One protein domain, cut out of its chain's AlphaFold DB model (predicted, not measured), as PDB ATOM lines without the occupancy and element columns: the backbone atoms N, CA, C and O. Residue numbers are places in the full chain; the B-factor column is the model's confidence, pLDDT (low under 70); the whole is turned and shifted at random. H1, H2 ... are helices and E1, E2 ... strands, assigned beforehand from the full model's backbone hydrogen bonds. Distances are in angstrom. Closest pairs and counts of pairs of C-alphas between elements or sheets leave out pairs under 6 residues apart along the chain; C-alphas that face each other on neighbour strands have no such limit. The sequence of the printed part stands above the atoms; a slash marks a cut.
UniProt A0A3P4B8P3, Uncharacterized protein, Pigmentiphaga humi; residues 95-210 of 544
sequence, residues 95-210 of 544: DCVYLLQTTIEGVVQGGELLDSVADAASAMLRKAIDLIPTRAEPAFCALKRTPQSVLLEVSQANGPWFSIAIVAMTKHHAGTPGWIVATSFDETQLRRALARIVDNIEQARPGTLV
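Overview. This is residues 95 to 210 of the 544 residues of an uncharacterized protein of Pigmentiphaga humi (UniProt A0A3P4B8P3). One twisted sheet of six strands is covered on one face by two helices, H1 and H2, which lie side by side and run along the strands; the opposite face has no named helix. H1 covers E1 and E5, H2 covers E3 and the short edge strand E6, and a long loop, residues 171 to 186, joins E5 to H2. The printed part has 116 residues, with two named helices and six named strands in the order E1 E2 H1 E3 E4 E5 H2 E6, and its class is mixed, helices and strands. The sheet is mixed, in the order E2 E1 E5 E4 E3 E6. The whole is compact, with a radius of gyration of the C-alphas of 14.0 A and spans of 43 by 31 by 18 A.

Arrangement. E1, residues 96 to 104, and E2, residues 107 to 114, form an antiparallel hairpin, with N 98 and O 114 2.8 A apart. H1, residues 117 to 131, is on the sheet at a height of 8.4 A, and the closest C-alphas of H1 and E1 are those of Ala 120 and Leu 100, 6.4 A apart. E3, residues 139 to 145, E4, residues 149 to 156, and E5, residues 162 to 170, form a meander, each strand the antiparallel neighbour of the one before. N 142 and O 153 are 2.8 A apart between E3 and E4, and N 152 and O 164 2.9 A between E4 and E5. E5 is also antiparallel to E1, at 161 degrees, with N 101 and O 165 2.9 A apart. H2, residues 187 to 204, is on the same face as H1, at a height of 9.5 A over the sheet. H1 and H2 touch at a shallow tilt of 22 degrees, the same way; their closest C-alphas are those of Ala 121 and Ala 193, 5.9 A apart. E6, residues 208 to 210, is an edge strand parallel to E3, with N 141 and O 209 2.9 A apart. E5, H2 and E6 form a split strand-helix-strand unit, two strands running the same way with E4 and E3 between them, and its crossover is right-handed. In H1 and H2 every O i to N i+4 pair is within hydrogen-bond range.

Along the chain. E1 begins with C-alpha 96 at (-11.018, 17.844, -19.082) and is 26.1 A long. E2 is 21.3 A, H1 20.9 A, E3 19.1 A, E4 22.6 A and E5 25.9 A long. H2 begins with C-alpha 187 at (-17.633, 6.186, -19.854) and is 25.4 A long. E6, 6.7 A long, ends with C-alpha 210 at (-27.525, 7.178, -37.228).

Size, cuts and confidence. The two C-alphas farthest apart are those of Ala 136 and His 172, 42.9 A. The printed part has no cut, and the link from E5 to H2 is long, with 16 residues. The model's mean pLDDT over the printed part is 86.9; residues 172 to 181 are under 70.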
ATOM      1  N   ASP A  95      -9.842  17.730 -14.992       71.12
ATOM      2  CA  ASP A  95      -9.246  18.798 -15.803       71.12
ATOM      3  C   ASP A  95      -9.426  18.466 -17.295       71.12
ATOM      4  O   ASP A  95      -8.461  18.386 -18.046       71.12
ATOM      5  N   CYS A  96     -10.656  18.200 -17.724       77.19
ATOM      6  CA  CYS A  96     -11.018  17.844 -19.082       77.19
ATOM      7  C   CYS A  96     -11.824  18.991 -19.692       77.19
ATOM      8  O   CYS A  96     -12.694  19.567 -19.039       77.19
ATOM      9  N   VAL A  97     -11.495  19.336 -20.928       87.69
ATOM     10  CA  VAL A  97     -12.295  20.182 -21.816       87.69
ATOM     11  C   VAL A  97     -12.496  19.443 -23.120       87.69
ATOM     12  O   VAL A  97     -11.739  18.542 -23.477       87.69
ATOM     13  N   TYR A  98     -13.551  19.820 -23.817       90.00
ATOM     14  CA  TYR A  98     -14.024  19.133 -24.998       90.00
ATOM     15  C   TYR A  98     -13.933  20.094 -26.169       90.00
ATOM     16  O   TYR A  98     -14.640  21.100 -26.207       90.00
ATOM     17  N   LEU A  99     -13.036  19.797 -27.103       91.31
ATOM     18  CA  LEU A  99     -12.933  20.537 -28.350       91.31
ATOM     19  C   LEU A  99     -13.971  19.999 -29.323       91.31
ATOM     20  O   LEU A  99     -13.912  18.834 -29.711       91.31
ATOM     21  N   LEU A 100     -14.894  20.862 -29.728       93.62
ATOM     22  CA  LEU A 100     -15.815  20.620 -30.819       93.62
ATOM     23  C   LEU A 100     -15.220  21.197 -32.105       93.62
ATOM     24  O   LEU A 100     -15.050  22.409 -32.227       93.62
ATOM     25  N   GLN A 101     -14.929  20.335 -33.070       93.81
ATOM     26  CA  GLN A 101     -14.417  20.710 -34.384       93.81
ATOM     27  C   GLN A 101     -15.434  20.313 -35.449       93.81
ATOM     28  O   GLN A 101     -15.990  19.219 -35.408       93.81
ATOM     29  N   THR A 102     -15.699  21.196 -36.404       94.69
ATOM     30  CA  THR A 102     -16.600  20.915 -37.528       94.69
ATOM     31  C   THR A 102     -15.801  20.961 -38.816       94.69
ATOM     32  O   THR A 102     -14.954  21.827 -38.970       94.69
ATOM     33  N   THR A 103     -16.060  20.056 -39.744       93.38
ATOM     34  CA  THR A 103     -15.459  20.038 -41.077       93.38
ATOM     35  C   THR A 103     -16.591  20.003 -42.087       93.38
ATOM     36  O   THR A 103     -17.498  19.194 -41.937       93.38
ATOM     37  N   ILE A 104     -16.565  20.867 -43.097       92.00
ATOM     38  CA  ILE A 104     -17.572  20.906 -44.168       92.00
ATOM     39  C   ILE A 104     -16.823  20.797 -45.489       92.00
ATOM     40  O   ILE A 104     -15.900  21.576 -45.713       92.00
ATOM     41  N   GLU A 105     -17.181  19.824 -46.330       87.38
ATOM     42  CA  GLU A 105     -16.530  19.580 -47.633       87.38
ATOM     43  C   GLU A 105     -14.987  19.533 -47.539       87.38
ATOM     44  O   GLU A 105     -14.262  20.129 -48.333       87.38
ATOM     45  N   GLY A 106     -14.473  18.867 -46.497       82.19
ATOM     46  CA  GLY A 106     -13.034  18.743 -46.229       82.19
ATOM     47  C   GLY A 106     -12.370  19.976 -45.593       82.19
ATOM     48  O   GLY A 106     -11.188  19.918 -45.258       82.19
ATOM     49  N   VAL A 107     -13.105  21.071 -45.368       86.50
ATOM     50  CA  VAL A 107     -12.586  22.307 -44.763       86.50
ATOM     51  C   VAL A 107     -12.950  22.387 -43.284       86.50
ATOM     52  O   VAL A 107     -14.125  22.486 -42.918       86.50
ATOM     53  N   VAL A 108     -11.925  22.383 -42.427       88.12
ATOM     54  CA  VAL A 108     -12.074  22.547 -40.976       88.12
ATOM     55  C   VAL A 108     -12.585  23.952 -40.659       88.12
ATOM     56  O   VAL A 108     -11.934  24.957 -40.934       88.12
ATOM     57  N   GLN A 109     -13.758  24.002 -40.045       85.69
ATOM     58  CA  GLN A 109     -14.326  25.170 -39.392       85.69
ATOM     59  C   GLN A 109     -13.673  25.340 -38.013       85.69
ATOM     60  O   GLN A 109     -13.248  24.361 -37.393       85.69
ATOM     61  N   GLY A 110     -13.598  26.580 -37.524       77.00
ATOM     62  CA  GLY A 110     -13.003  26.894 -36.219       77.00
ATOM     63  C   GLY A 110     -13.530  26.017 -35.071       77.00
ATOM     64  O   GLY A 110     -14.657  25.522 -35.111       77.00
ATOM     65  N   GLY A 111     -12.693  25.821 -34.049       84.31
ATOM     66  CA  GLY A 111     -13.004  24.978 -32.893       84.31
ATOM     67  C   GLY A 111     -13.675  25.735 -31.745       84.31
ATOM     68  O   GLY A 111     -13.353  26.893 -31.485       84.31
ATOM     69  N   GLU A 112     -14.577  25.063 -31.033       89.88
ATOM     70  CA  GLU A 112     -15.218  25.558 -29.808       89.88
ATOM     71  C   GLU A 112     -14.785  24.694 -28.617       89.88
ATOM     72  O   GLU A 112     -14.816  23.468 -28.698       89.88
ATOM     73  N   LEU A 113     -14.359  25.317 -27.514       89.06
ATOM     74  CA  LEU A 113     -13.973  24.615 -26.287       89.06
ATOM     75  C   LEU A 113     -15.130  24.628 -25.292       89.06
ATOM     76  O   LEU A 113     -15.666  25.686 -24.970       89.06
ATOM     77  N   LEU A 114     -15.488  23.450 -24.789       88.88
ATOM     78  CA  LEU A 114     -16.628  23.245 -23.901       88.88
ATOM     79  C   LEU A 114     -16.184  22.549 -22.612       88.88
ATOM     80  O   LEU A 114     -15.304  21.688 -22.621       88.88
ATOM     81  N   ASP A 115     -16.798  22.917 -21.489       86.00
ATOM     82  CA  ASP A 115     -16.422  22.421 -20.156       86.00
ATOM     83  C   ASP A 115     -17.061  21.070 -19.793       86.00
ATOM     84  O   ASP A 115     -16.675  20.452 -18.799       86.00
ATOM     85  N   SER A 116     -18.041  20.592 -20.570       87.69
ATOM     86  CA  SER A 116     -18.717  19.318 -20.310       87.69
ATOM     87  C   SER A 116     -19.030  18.526 -21.584       87.69
ATOM     88  O   SER A 116     -19.299  19.097 -22.644       87.69
ATOM     89  N   VAL A 117     -19.067  17.189 -21.466       89.56
ATOM     90  CA  VAL A 117     -19.489  16.287 -22.559       89.56
ATOM     91  C   VAL A 117     -20.925  16.589 -22.987       89.56
ATOM     92  O   VAL A 117     -21.264  16.500 -24.163       89.56
ATOM     93  N   ALA A 118     -21.789  16.952 -22.035       88.38
ATOM     94  CA  ALA A 118     -23.192  17.240 -22.304       88.38
ATOM     95  C   ALA A 118     -23.367  18.516 -23.141       88.38
ATOM     96  O   ALA A 118     -24.218  18.542 -24.037       88.38
ATOM     97  N   ASP A 119     -22.559  19.546 -22.884       88.31
ATOM     98  CA  ASP A 119     -22.553  20.781 -23.674       88.31
ATOM     99  C   ASP A 119     -21.975  20.521 -25.067       88.31
ATOM    100  O   ASP A 119     -22.591  20.910 -26.058       88.31
ATOM    101  N   ALA A 120     -20.881  19.755 -25.157       92.44
ATOM    102  CA  ALA A 120     -20.301  19.307 -26.426       92.44
ATOM    103  C   ALA A 120     -21.290  18.520 -27.288       92.44
ATOM    104  O   ALA A 120     -21.473  18.835 -28.464       92.44
ATOM    105  N   ALA A 121     -22.005  17.562 -26.698       92.75
ATOM    106  CA  ALA A 121     -23.056  16.818 -27.384       92.75
ATOM    107  C   ALA A 121     -24.223  17.723 -27.812       92.75
ATOM    108  O   ALA A 121     -24.751  17.571 -28.908       92.75
ATOM    109  N   SER A 122     -24.615  18.699 -26.983       92.12
ATOM    110  CA  SER A 122     -25.684  19.654 -27.323       92.12
ATOM    111  C   SER A 122     -25.297  20.560 -28.495       92.12
ATOM    112  O   SER A 122     -26.121  20.824 -29.370       92.12
ATOM    113  N   ALA A 123     -24.053  21.037 -28.513       92.94
ATOM    114  CA  ALA A 123     -23.520  21.875 -29.577       92.94
ATOM    115  C   ALA A 123     -23.335  21.080 -30.881       92.94
ATOM    116  O   ALA A 123     -23.727  21.565 -31.942       92.94
ATOM    117  N   MET A 124     -22.839  19.837 -30.800       94.50
ATOM    118  CA  MET A 124     -22.795  18.903 -31.932       94.50
ATOM    119  C   MET A 124     -24.190  18.684 -32.523       94.50
ATOM    120  O   MET A 124     -24.366  18.841 -33.726       94.50
ATOM    121  N   LEU A 125     -25.179  18.373 -31.680       93.56
ATOM    122  CA  LEU A 125     -26.568  18.175 -32.095       93.56
ATOM    123  C   LEU A 125     -27.122  19.391 -32.831       93.56
ATOM    124  O   LEU A 125     -27.679  19.245 -33.913       93.56
ATOM    125  N   ARG A 126     -26.941  20.591 -32.268       92.94
ATOM    126  CA  ARG A 126     -27.402  21.836 -32.894       92.94
ATOM    127  C   ARG A 126     -26.773  22.021 -34.275       92.94
ATOM    128  O   ARG A 126     -27.502  22.175 -35.244       92.94
ATOM    129  N   LYS A 127     -25.443  21.912 -34.377       94.06
ATOM    130  CA  LYS A 127     -24.724  22.053 -35.652       94.06
ATOM    131  C   LYS A 127     -25.155  21.005 -36.684       94.06
ATOM    132  O   LYS A 127     -25.380  21.364 -37.832       94.06
ATOM    133  N   ALA A 128     -25.302  19.738 -36.291       93.25
ATOM    134  CA  ALA A 128     -25.773  18.684 -37.192       93.25
ATOM    135  C   ALA A 128     -27.198  18.953 -37.693       93.25
ATOM    136  O   ALA A 128     -27.455  18.860 -38.888       93.25
ATOM    137  N   ILE A 129     -28.116  19.329 -36.800       91.94
ATOM    138  CA  ILE A 129     -29.506  19.649 -37.152       91.94
ATOM    139  C   ILE A 129     -29.566  20.859 -38.096       91.94
ATOM    140  O   ILE A 129     -30.324  20.824 -39.063       91.94
ATOM    141  N   ASP A 130     -28.771  21.899 -37.844       91.19
ATOM    142  CA  ASP A 130     -28.737  23.114 -38.665       91.19
ATOM    143  C   ASP A 130     -28.158  22.854 -40.069       91.19
ATOM    144  O   ASP A 130     -28.605  23.464 -41.038       91.19
ATOM    145  N   LEU A 131     -27.194  21.934 -40.194       92.56
ATOM    146  CA  LEU A 131     -26.570  21.560 -41.470       92.56
ATOM    147  C   LEU A 131     -27.390  20.553 -42.294       92.56
ATOM    148  O   LEU A 131     -27.130  20.406 -43.490       92.56
ATOM    149  N   ILE A 132     -28.370  19.876 -41.682       90.44
ATOM    150  CA  ILE A 132     -29.317  19.004 -42.389       90.44
ATOM    151  C   ILE A 132     -30.545  19.837 -42.788       90.44
ATOM    152  O   ILE A 132     -31.363  20.182 -41.921       90.44
ATOM    153  N   PRO A 133     -30.707  20.154 -44.087       75.38
ATOM    154  CA  PRO A 133     -31.569  21.238 -44.549       75.38
ATOM    155  C   PRO A 133     -33.061  20.953 -44.361       75.38
ATOM    156  O   PRO A 133     -33.846  21.884 -44.191       75.38
ATOM    157  N   THR A 134     -33.479  19.682 -44.376       84.25
ATOM    158  CA  THR A 134     -34.896  19.314 -44.255       84.25
ATOM    159  C   THR A 134     -35.108  18.109 -43.344       84.25
ATOM    160  O   THR A 134     -34.210  17.306 -43.112       84.25
ATOM    161  N   ARG A 135     -36.328  17.964 -42.809       86.81
ATOM    162  CA  ARG A 135     -36.693  16.837 -41.928       86.81
ATOM    163  C   ARG A 135     -36.769  15.490 -42.650       86.81
ATOM    164  O   ARG A 135     -36.592  14.469 -41.993       86.81
ATOM    165  N   ALA A 136     -37.073  15.501 -43.946       82.88
ATOM    166  CA  ALA A 136     -37.257  14.304 -44.765       82.88
ATOM    167  C   ALA A 136     -36.033  13.991 -45.641       82.88
ATOM    168  O   ALA A 136     -36.062  13.015 -46.383       82.88
ATOM    169  N   GLU A 137     -34.977  14.809 -45.559       88.00
ATOM    170  CA  GLU A 137     -33.728  14.590 -46.283       88.00
ATOM    171  C   GLU A 137     -33.144  13.222 -45.905       88.00
ATOM    172  O   GLU A 137     -32.842  13.001 -44.722       88.00
ATOM    173  N   PRO A 138     -32.969  12.305 -46.875       88.50
ATOM    174  CA  PRO A 138     -32.240  11.074 -46.640       88.50
ATOM    175  C   PRO A 138     -30.794  11.406 -46.276       88.50
ATOM    176  O   PRO A 138     -30.069  12.038 -47.050       88.50
ATOM    177  N   ALA A 139     -30.374  10.979 -45.088       91.69
ATOM    178  CA  ALA A 139     -29.004  11.157 -44.636       91.69
ATOM    179  C   ALA A 139     -28.538   9.994 -43.760       91.69
ATOM    180  O   ALA A 139     -29.305   9.401 -42.997       91.69
ATOM    181  N   PHE A 140     -27.249   9.708 -43.851       92.88
ATOM    182  CA  PHE A 140     -26.553   8.716 -43.056       92.88
ATOM    183  C   PHE A 140     -25.552   9.414 -42.143       92.88
ATOM    184  O   PHE A 140     -24.633  10.083 -42.608       92.88
ATOM    185  N   CYS A 141     -25.748   9.251 -40.837       93.94
ATOM    186  CA  CYS A 141     -24.919   9.833 -39.791       93.94
ATOM    187  C   CYS A 141     -24.052   8.741 -39.159       93.94
ATOM    188  O   CYS A 141     -24.462   8.116 -38.184       93.94
ATOM    189  N   ALA A 142     -22.864   8.489 -39.703       93.06
ATOM    190  CA  ALA A 142     -21.934   7.507 -39.161       93.06
ATOM    191  C   ALA A 142     -21.305   8.005 -37.854       93.06
ATOM    192  O   ALA A 142     -20.583   9.006 -37.828       93.06
ATOM    193  N   LEU A 143     -21.576   7.292 -36.761       93.94
ATOM    194  CA  LEU A 143     -21.078   7.612 -35.431       93.94
ATOM    195  C   LEU A 143     -19.832   6.776 -35.115       93.94
ATOM    196  O   LEU A 143     -19.925   5.605 -34.754       93.94
ATOM    197  N   LYS A 144     -18.654   7.393 -35.207       92.69
ATOM    198  CA  LYS A 144     -17.370   6.783 -34.835       92.69
ATOM    199  C   LYS A 144     -17.009   7.191 -33.411       92.69
ATOM    200  O   LYS A 144     -17.124   8.361 -33.038       92.69
ATOM    201  N   ARG A 145     -16.590   6.228 -32.594       91.25
ATOM    202  CA  ARG A 145     -16.416   6.408 -31.149       91.25
ATOM    203  C   ARG A 145     -15.077   5.816 -30.736       91.25
ATOM    204  O   ARG A 145     -14.797   4.664 -31.021       91.25
ATOM    205  N   THR A 146     -14.255   6.576 -30.038       90.00
ATOM    206  CA  THR A 146     -13.044   6.068 -29.389       90.00
ATOM    207  C   THR A 146     -13.038   6.537 -27.940       90.00
ATOM    208  O   THR A 146     -13.806   7.438 -27.584       90.00
ATOM    209  N   PRO A 147     -12.158   5.995 -27.078       87.94
ATOM    210  CA  PRO A 147     -12.050   6.481 -25.709       87.94
ATOM    211  C   PRO A 147     -11.781   7.987 -25.613       87.94
ATOM    212  O   PRO A 147     -12.094   8.572 -24.587       87.94
ATOM    213  N   GLN A 148     -11.226   8.615 -26.656       89.50
ATOM    214  CA  GLN A 148     -10.764  10.007 -26.652       89.50
ATOM    215  C   GLN A 148     -11.561  10.934 -27.577       89.50
ATOM    216  O   GLN A 148     -11.520  12.156 -27.415       89.50
ATOM    217  N   SER A 149     -12.277  10.383 -28.560       92.50
ATOM    218  CA  SER A 149     -13.020  11.169 -29.543       92.50
ATOM    219  C   SER A 149     -14.378  10.568 -29.906       92.50
ATOM    220  O   SER A 149     -14.565   9.355 -29.932       92.50
ATOM    221  N   VAL A 150     -15.334  11.441 -30.214       94.31
ATOM    222  CA  VAL A 150     -16.612  11.092 -30.845       94.31
ATOM    223  C   VAL A 150     -16.688  11.855 -32.152       94.31
ATOM    224  O   VAL A 150     -16.550  13.073 -32.149       94.31
ATOM    225  N   LEU A 151     -16.916  11.165 -33.258       95.00
ATOM    226  CA  LEU A 151     -17.038  11.757 -34.580       95.00
ATOM    227  C   LEU A 151     -18.390  11.369 -35.167       95.00
ATOM    228  O   LEU A 151     -18.700  10.191 -35.307       95.00
ATOM    229  N   LEU A 152     -19.173  12.378 -35.524       96.19
ATOM    230  CA  LEU A 152     -20.386  12.233 -36.307       96.19
ATOM    231  C   LEU A 152     -20.075  12.671 -37.735       96.19
ATOM    232  O   LEU A 152     -19.805  13.846 -37.976       96.19
ATOM    233  N   GLU A 153     -20.078  11.731 -38.666       94.56
ATOM    234  CA  GLU A 153     -19.825  11.972 -40.084       94.56
ATOM    235  C   GLU A 153     -21.136  11.837 -40.855       94.56
ATOM    236  O   GLU A 153     -21.816  10.821 -40.740       94.56
ATOM    237  N   VAL A 154     -21.520  12.871 -41.597       93.81
ATOM    238  CA  VAL A 154     -22.854  12.979 -42.189       93.81
ATOM    239  C   VAL A 154     -22.761  13.043 -43.706       93.81
ATOM    240  O   VAL A 154     -22.181  13.970 -44.274       93.81
ATOM    241  N   SER A 155     -23.390  12.061 -44.347       90.62
ATOM    242  CA  SER A 155     -23.557  11.960 -45.796       90.62
ATOM    243  C   SER A 155     -25.030  12.162 -46.141       90.62
ATOM    244  O   SER A 155     -25.889  11.448 -45.627       90.62
ATOM    245  N   GLN A 156     -25.325  13.146 -46.987       89.19
ATOM    246  CA  GLN A 156     -26.683  13.562 -47.352       89.19
ATOM    247  C   GLN A 156     -26.899  13.368 -48.853       89.19
ATOM    248  O   GLN A 156     -25.933  13.432 -49.613       89.19
ATOM    249  N   ALA A 157     -28.145  13.182 -49.283       81.88
ATOM    250  CA  ALA A 157     -28.461  13.099 -50.709       81.88
ATOM    251  C   ALA A 157     -28.178  14.427 -51.438       81.88
ATOM    252  O   ALA A 157     -27.480  14.463 -52.448       81.88
ATOM    253  N   ASN A 158     -28.660  15.543 -50.896       80.06
ATOM    254  CA  ASN A 158     -28.624  16.855 -51.540       80.06
ATOM    255  C   ASN A 158     -27.742  17.866 -50.794       80.06
ATOM    256  O   ASN A 158     -27.218  18.801 -51.407       80.06
ATOM    257  N   GLY A 159     -27.561  17.691 -49.483       83.31
ATOM    258  CA  GLY A 159     -26.764  18.579 -48.628       83.31
ATOM    259  C   GLY A 159     -25.246  18.352 -48.714       83.31
ATOM    260  O   GLY A 159     -24.793  17.346 -49.268       83.31
ATOM    261  N   PRO A 160     -24.427  19.276 -48.181       86.88
ATOM    262  CA  PRO A 160     -22.981  19.094 -48.142       86.88
ATOM    263  C   PRO A 160     -22.602  17.904 -47.257       86.88
ATOM    264  O   PRO A 160     -23.294  17.596 -46.280       86.88
ATOM    265  N   TRP A 161     -21.469  17.277 -47.559       90.06
ATOM    266  CA  TRP A 161     -20.820  16.393 -46.601       90.06
ATOM    267  C   TRP A 161     -20.229  17.224 -45.466       90.06
ATOM    268  O   TRP A 161     -19.581  18.257 -45.688       90.06
ATOM    269  N   PHE A 162     -20.414  16.757 -44.237       93.81
ATOM    270  CA  PHE A 162     -19.782  17.373 -43.083       93.81
ATOM    271  C   PHE A 162     -19.470  16.350 -41.997       93.81
ATOM    272  O   PHE A 162     -20.052  15.270 -41.927       93.81
ATOM    273  N   SER A 163     -18.556  16.714 -41.107       95.31
ATOM    274  CA  SER A 163     -18.275  15.951 -39.905       95.31
ATOM    275  C   SER A 163     -18.129  16.857 -38.693       95.31
ATOM    276  O   SER A 163     -17.690  18.003 -38.789       95.31
ATOM    277  N   ILE A 164     -18.544  16.358 -37.536       96.38
ATOM    278  CA  ILE A 164     -18.438  17.062 -36.263       96.38
ATOM    279  C   ILE A 164     -17.733  16.128 -35.290       96.38
ATOM    280  O   ILE A 164     -18.206  15.024 -35.036       96.38
ATOM    281  N   ALA A 165     -16.600  16.563 -34.754       95.44
ATOM    282  CA  ALA A 165     -15.788  15.809 -33.814       95.44
ATOM    283  C   ALA A 165     -15.827  16.466 -32.434       95.44
ATOM    284  O   ALA A 165     -15.668  17.679 -32.325       95.44
ATOM    285  N   ILE A 166     -15.990  15.666 -31.387       94.56
ATOM    286  CA  ILE A 166     -15.710  16.038 -30.003       94.56
ATOM    287  C   ILE A 166     -14.429  15.316 -29.608       94.56
ATOM    288  O   ILE A 166     -14.383  14.089 -29.649       94.56
ATOM    289  N   VAL A 167     -13.405  16.060 -29.200       92.25
ATOM    290  CA  VAL A 167     -12.146  15.509 -28.688       92.25
ATOM    291  C   VAL A 167     -12.006  15.892 -27.222       92.25
ATOM    292  O   VAL A 167     -12.013  17.076 -26.883       92.25
ATOM    293  N   ALA A 168     -11.884  14.893 -26.352       90.00
ATOM    294  CA  ALA A 168     -11.584  15.107 -24.945       90.00
ATOM    295  C   ALA A 168     -10.093  15.429 -24.783       90.00
ATOM    296  O   ALA A 168      -9.223  14.692 -25.249       90.00
ATOM    297  N   MET A 169      -9.786  16.536 -24.117       87.62
ATOM    298  CA  MET A 169      -8.422  17.014 -23.899       87.62
ATOM    299  C   MET A 169      -8.243  17.535 -22.479       87.62
ATOM    300  O   MET A 169      -9.197  17.917 -21.807       87.62
ATOM    301  N   THR A 170      -7.000  17.591 -22.015       81.81
ATOM    302  CA  THR A 170      -6.712  18.169 -20.697       81.81
ATOM    303  C   THR A 170      -6.739  19.705 -20.724       81.81
ATOM    304  O   THR A 170      -6.180  20.322 -21.631       81.81
ATOM    305  N   LYS A 171      -7.331  20.344 -19.701       75.06
ATOM    306  CA  LYS A 171      -7.473  21.814 -19.571       75.06
ATOM    307  C   LYS A 171      -6.156  22.572 -19.745       75.06
ATOM    308  O   LYS A 171      -6.139  23.643 -20.340       75.06
ATOM    309  N   HIS A 172      -5.050  21.998 -19.272       65.44
ATOM    310  CA  HIS A 172      -3.717  22.593 -19.384       65.44
ATOM    311  C   HIS A 172      -3.201  22.745 -20.823       65.44
ATOM    312  O   HIS A 172      -2.330  23.581 -21.051       65.44
ATOM    313  N   HIS A 173      -3.736  21.988 -21.783       62.66
ATOM    314  CA  HIS A 173      -3.288  22.006 -23.180       62.66
ATOM    315  C   HIS A 173      -4.249  22.746 -24.121       62.66
ATOM    316  O   HIS A 173      -3.903  23.007 -25.267       62.66
ATOM    317  N   ALA A 174      -5.421  23.159 -23.632       58.91
ATOM    318  CA  ALA A 174      -6.462  23.801 -24.437       58.91
ATOM    319  C   ALA A 174      -6.080  25.192 -24.991       58.91
ATOM    320  O   ALA A 174      -6.785  25.725 -25.841       58.91
ATOM    321  N   GLY A 175      -4.967  25.777 -24.528       57.53
ATOM    322  CA  GLY A 175      -4.463  27.085 -24.964       57.53
ATOM    323  C   GLY A 175      -3.121  27.061 -25.703       57.53
ATOM    324  O   GLY A 175      -2.629  28.127 -26.065       57.53
ATOM    325  N   THR A 176      -2.514  25.888 -25.923       57.22
ATOM    326  CA  THR A 176      -1.187  25.779 -26.553       57.22
ATOM    327  C   THR A 176      -1.341  25.385 -28.027       57.22
ATOM    328  O   THR A 176      -1.762  24.260 -28.309       57.22
ATOM    329  N   PRO A 177      -1.004  26.263 -28.992       54.28
ATOM    330  CA  PRO A 177      -1.120  25.943 -30.411       54.28
ATOM    331  C   PRO A 177      -0.282  24.708 -30.769       54.28
ATOM    332  O   PRO A 177       0.915  24.664 -30.492       54.28
ATOM    333  N   GLY A 178      -0.910  23.708 -31.390       56.03
ATOM    334  CA  GLY A 178      -0.227  22.531 -31.939       56.03
ATOM    335  C   GLY A 178       0.002  21.357 -30.978       56.03
ATOM    336  O   GLY A 178       0.588  20.368 -31.406       56.03
ATOM    337  N   TRP A 179      -0.454  21.419 -29.720       53.38
ATOM    338  CA  TRP A 179      -0.327  20.313 -28.753       53.38
ATOM    339  C   TRP A 179      -1.693  19.913 -28.179       53.38
ATOM    340  O   TRP A 179      -2.089  20.368 -27.109       53.38
ATOM    341  N   ILE A 180      -2.419  19.035 -28.879       63.97
ATOM    342  CA  ILE A 180      -3.632  18.398 -28.344       63.97
ATOM    343  C   ILE A 180      -3.217  17.113 -27.627       63.97
ATOM    344  O   ILE A 180      -2.950  16.096 -28.262       63.97
ATOM    345  N   VAL A 181      -3.168  17.148 -26.294       66.38
ATOM    346  CA  VAL A 181      -3.027  15.926 -25.489       66.38
ATOM    347  C   VAL A 181      -4.423  15.382 -25.210       66.38
ATOM    348  O   VAL A 181      -5.129  15.872 -24.319       66.38
ATOM    349  N   ALA A 182      -4.815  14.392 -26.009       79.00
ATOM    350  CA  ALA A 182      -6.089  13.708 -25.869       79.00
ATOM    351  C   ALA A 182      -6.167  12.960 -24.528       79.00
ATOM    352  O   ALA A 182      -5.186  12.388 -24.047       79.00
ATOM    353  N   THR A 183      -7.343  12.968 -23.911       84.81
ATOM    354  CA  THR A 183      -7.637  12.220 -22.686       84.81
ATOM    355  C   THR A 183      -8.911  11.415 -22.868       84.81
ATOM    356  O   THR A 183      -9.703  11.708 -23.760       84.81
ATOM    357  N   SER A 184      -9.105  10.378 -22.059       87.00
ATOM    358  CA  SER A 184     -10.289   9.539 -22.193       87.00
ATOM    359  C   SER A 184     -11.532  10.233 -21.632       87.00
ATOM    360  O   SER A 184     -11.470  10.914 -20.605       87.00
ATOM    361  N   PHE A 185     -12.678  10.032 -22.278       87.00
ATOM    362  CA  PHE A 185     -13.971  10.387 -21.708       87.00
ATOM    363  C   PHE A 185     -14.263   9.559 -20.453       87.00
ATOM    364  O   PHE A 185     -13.845   8.409 -20.328       87.00
ATOM    365  N   ASP A 186     -15.073  10.122 -19.556       87.94
ATOM    366  CA  ASP A 186     -15.787   9.312 -18.575       87.94
ATOM    367  C   ASP A 186     -16.833   8.448 -19.299       87.94
ATOM    368  O   ASP A 186     -17.685   8.974 -20.020       87.94
ATOM    369  N   GLU A 187     -16.783   7.127 -19.112       89.00
ATOM    370  CA  GLU A 187     -17.633   6.186 -19.854       89.00
ATOM    371  C   GLU A 187     -19.132   6.406 -19.611       89.00
ATOM    372  O   GLU A 187     -19.938   6.293 -20.538       89.00
ATOM    373  N   THR A 188     -19.521   6.756 -18.380       88.62
ATOM    374  CA  THR A 188     -20.933   6.964 -18.026       88.62
ATOM    375  C   THR A 188     -21.465   8.241 -18.670       88.62
ATOM    376  O   THR A 188     -22.574   8.254 -19.212       88.62
ATOM    377  N   GLN A 189     -20.681   9.321 -18.635       89.12
ATOM    378  CA  GLN A 189     -21.026  10.574 -19.304       89.12
ATOM    379  C   GLN A 189     -21.059  10.408 -20.823       89.12
ATOM    380  O   GLN A 189     -22.006  10.878 -21.457       89.12
ATOM    381  N   LEU A 190     -20.083   9.700 -21.395       90.38
ATOM    382  CA  LEU A 190     -20.027   9.416 -22.824       90.38
ATOM    383  C   LEU A 190     -21.243   8.606 -23.274       90.38
ATOM    384  O   LEU A 190     -21.911   9.005 -24.221       90.38
ATOM    385  N   ARG A 191     -21.613   7.533 -22.564       92.12
ATOM    386  CA  ARG A 191     -22.796   6.736 -22.919       92.12
ATOM    387  C   ARG A 191     -24.076   7.573 -22.937       92.12
ATOM    388  O   ARG A 191     -24.857   7.473 -23.878       92.12
ATOM    389  N   ARG A 192     -24.281   8.431 -21.929       90.62
ATOM    390  CA  ARG A 192     -25.438   9.345 -21.885       90.62
ATOM    391  C   ARG A 192     -25.417  10.354 -23.032       90.62
ATOM    392  O   ARG A 192     -26.464  10.647 -23.600       90.62
ATOM    393  N   ALA A 193     -24.241  10.881 -23.366       90.69
ATOM    394  CA  ALA A 193     -24.073  11.803 -24.480       90.69
ATOM    395  C   ALA A 193     -24.375  11.131 -25.826       90.69
ATOM    396  O   ALA A 193     -25.108  11.706 -26.623       90.69
ATOM    397  N   LEU A 194     -23.889   9.906 -26.053       93.50
ATOM    398  CA  LEU A 194     -24.156   9.135 -27.269       93.50
ATOM    399  C   LEU A 194     -25.644   8.803 -27.412       93.50
ATOM    400  O   LEU A 194     -26.206   9.055 -28.472       93.50
ATOM    401  N   ALA A 195     -26.297   8.326 -26.345       91.19
ATOM    402  CA  ALA A 195     -27.738   8.050 -26.366       91.19
ATOM    403  C   ALA A 195     -28.528   9.310 -26.745       91.19
ATOM    404  O   ALA A 195     -29.390   9.287 -27.618       91.19
ATOM    405  N   ARG A 196     -28.145  10.453 -26.162       90.25
ATOM    406  CA  ARG A 196     -28.730  11.749 -26.500       90.25
ATOM    407  C   ARG A 196     -28.467  12.144 -27.956       90.25
ATOM    408  O   ARG A 196     -29.370  12.689 -28.580       90.25
ATOM    409  N   ILE A 197     -27.270  11.912 -28.493       90.81
ATOM    410  CA  ILE A 197     -26.945  12.222 -29.893       90.81
ATOM    411  C   ILE A 197     -27.836  11.406 -30.836       90.81
ATOM    412  O   ILE A 197     -28.508  11.988 -31.685       90.81
ATOM    413  N   VAL A 198     -27.885  10.086 -30.641       88.44
ATOM    414  CA  VAL A 198     -28.656   9.157 -31.479       88.44
ATOM    415  C   VAL A 198     -30.141   9.523 -31.464       88.44
ATOM    416  O   VAL A 198     -30.713   9.811 -32.515       88.44
ATOM    417  N   ASP A 199     -30.746   9.617 -30.276       86.19
ATOM    418  CA  ASP A 199     -32.183   9.870 -30.147       86.19
ATOM    419  C   ASP A 199     -32.599  11.229 -30.724       86.19
ATOM    420  O   ASP A 199     -33.642  11.339 -31.372       86.19
ATOM    421  N   ASN A 200     -31.810  12.284 -30.495       90.12
ATOM    422  CA  ASN A 200     -32.219  13.633 -30.886       90.12
ATOM    423  C   ASN A 200     -32.010  13.917 -32.376       90.12
ATOM    424  O   ASN A 200     -32.808  14.665 -32.941       90.12
ATOM    425  N   ILE A 201     -30.991  13.335 -33.025       91.44
ATOM    426  CA  ILE A 201     -30.805  13.503 -34.477       91.44
ATOM    427  C   ILE A 201     -31.989  12.891 -35.216       91.44
ATOM    428  O   ILE A 201     -32.639  13.588 -35.991       91.44
ATOM    429  N   GLU A 202     -32.320  11.632 -34.930       91.06
ATOM    430  CA  GLU A 202     -33.387  10.918 -35.644       91.06
ATOM    431  C   GLU A 202     -34.776  11.498 -35.346       91.06
ATOM    432  O   GLU A 202     -35.655  11.500 -36.204       91.06
ATOM    433  N   GLN A 203     -34.999  12.062 -34.155       90.19
ATOM    434  CA  GLN A 203     -36.252  12.762 -33.851       90.19
ATOM    435  C   GLN A 203     -36.358  14.120 -34.565       90.19
ATOM    436  O   GLN A 203     -37.418  14.476 -35.095       90.19
ATOM    437  N   ALA A 204     -35.272  14.900 -34.584       89.19
ATOM    438  CA  ALA A 204     -35.248  16.218 -35.215       89.19
ATOM    439  C   ALA A 204     -35.240  16.135 -36.750       89.19
ATOM    440  O   ALA A 204     -35.809  17.007 -37.422       89.19
ATOM    441  N   ARG A 205     -34.615  15.091 -37.302       92.12
ATOM    442  CA  ARG A 205     -34.477  14.799 -38.734       92.12
ATOM    443  C   ARG A 205     -34.875  13.338 -39.015       92.12
ATOM    444  O   ARG A 205     -34.009  12.485 -39.162       92.12
ATOM    445  N   PRO A 206     -36.185  13.037 -39.099       91.25
ATOM    446  CA  PRO A 206     -36.683  11.670 -39.280       91.25
ATOM    447  C   PRO A 206     -36.197  10.931 -40.535       91.25
ATOM    448  O   PRO A 206     -36.152   9.706 -40.518       91.25
ATOM    449  N   GLY A 207     -35.820  11.639 -41.608       90.50
ATOM    450  CA  GLY A 207     -35.211  11.032 -42.802       90.50
ATOM    451  C   GLY A 207     -33.766  10.551 -42.601       90.50
ATOM    452  O   GLY A 207     -33.211   9.857 -43.454       90.50
ATOM    453  N   THR A 208     -33.149  10.893 -41.469       93.06
ATOM    454  CA  THR A 208     -31.766  10.551 -41.134       93.06
ATOM    455  C   THR A 208     -31.684   9.256 -40.325       93.06
ATOM    456  O   THR A 208     -32.478   9.042 -39.412       93.06
ATOM    457  N   LEU A 209     -30.678   8.428 -40.618       93.50
ATOM    458  CA  LEU A 209     -30.332   7.228 -39.853       93.50
ATOM    459  C   LEU A 209     -28.936   7.378 -39.238       93.50
ATOM    460  O   LEU A 209     -27.966   7.651 -39.949       93.50
ATOM    461  N   VAL A 210     -28.821   7.177 -37.924       94.31
ATOM    462  CA  VAL A 210     -27.525   7.178 -37.228       94.31
ATOM    463  C   VAL A 210     -26.890   5.790 -37.290       94.31
ATOM    464  O   VAL A 210     -27.377   4.830 -36.710       94.31
TER     465      VAL A 210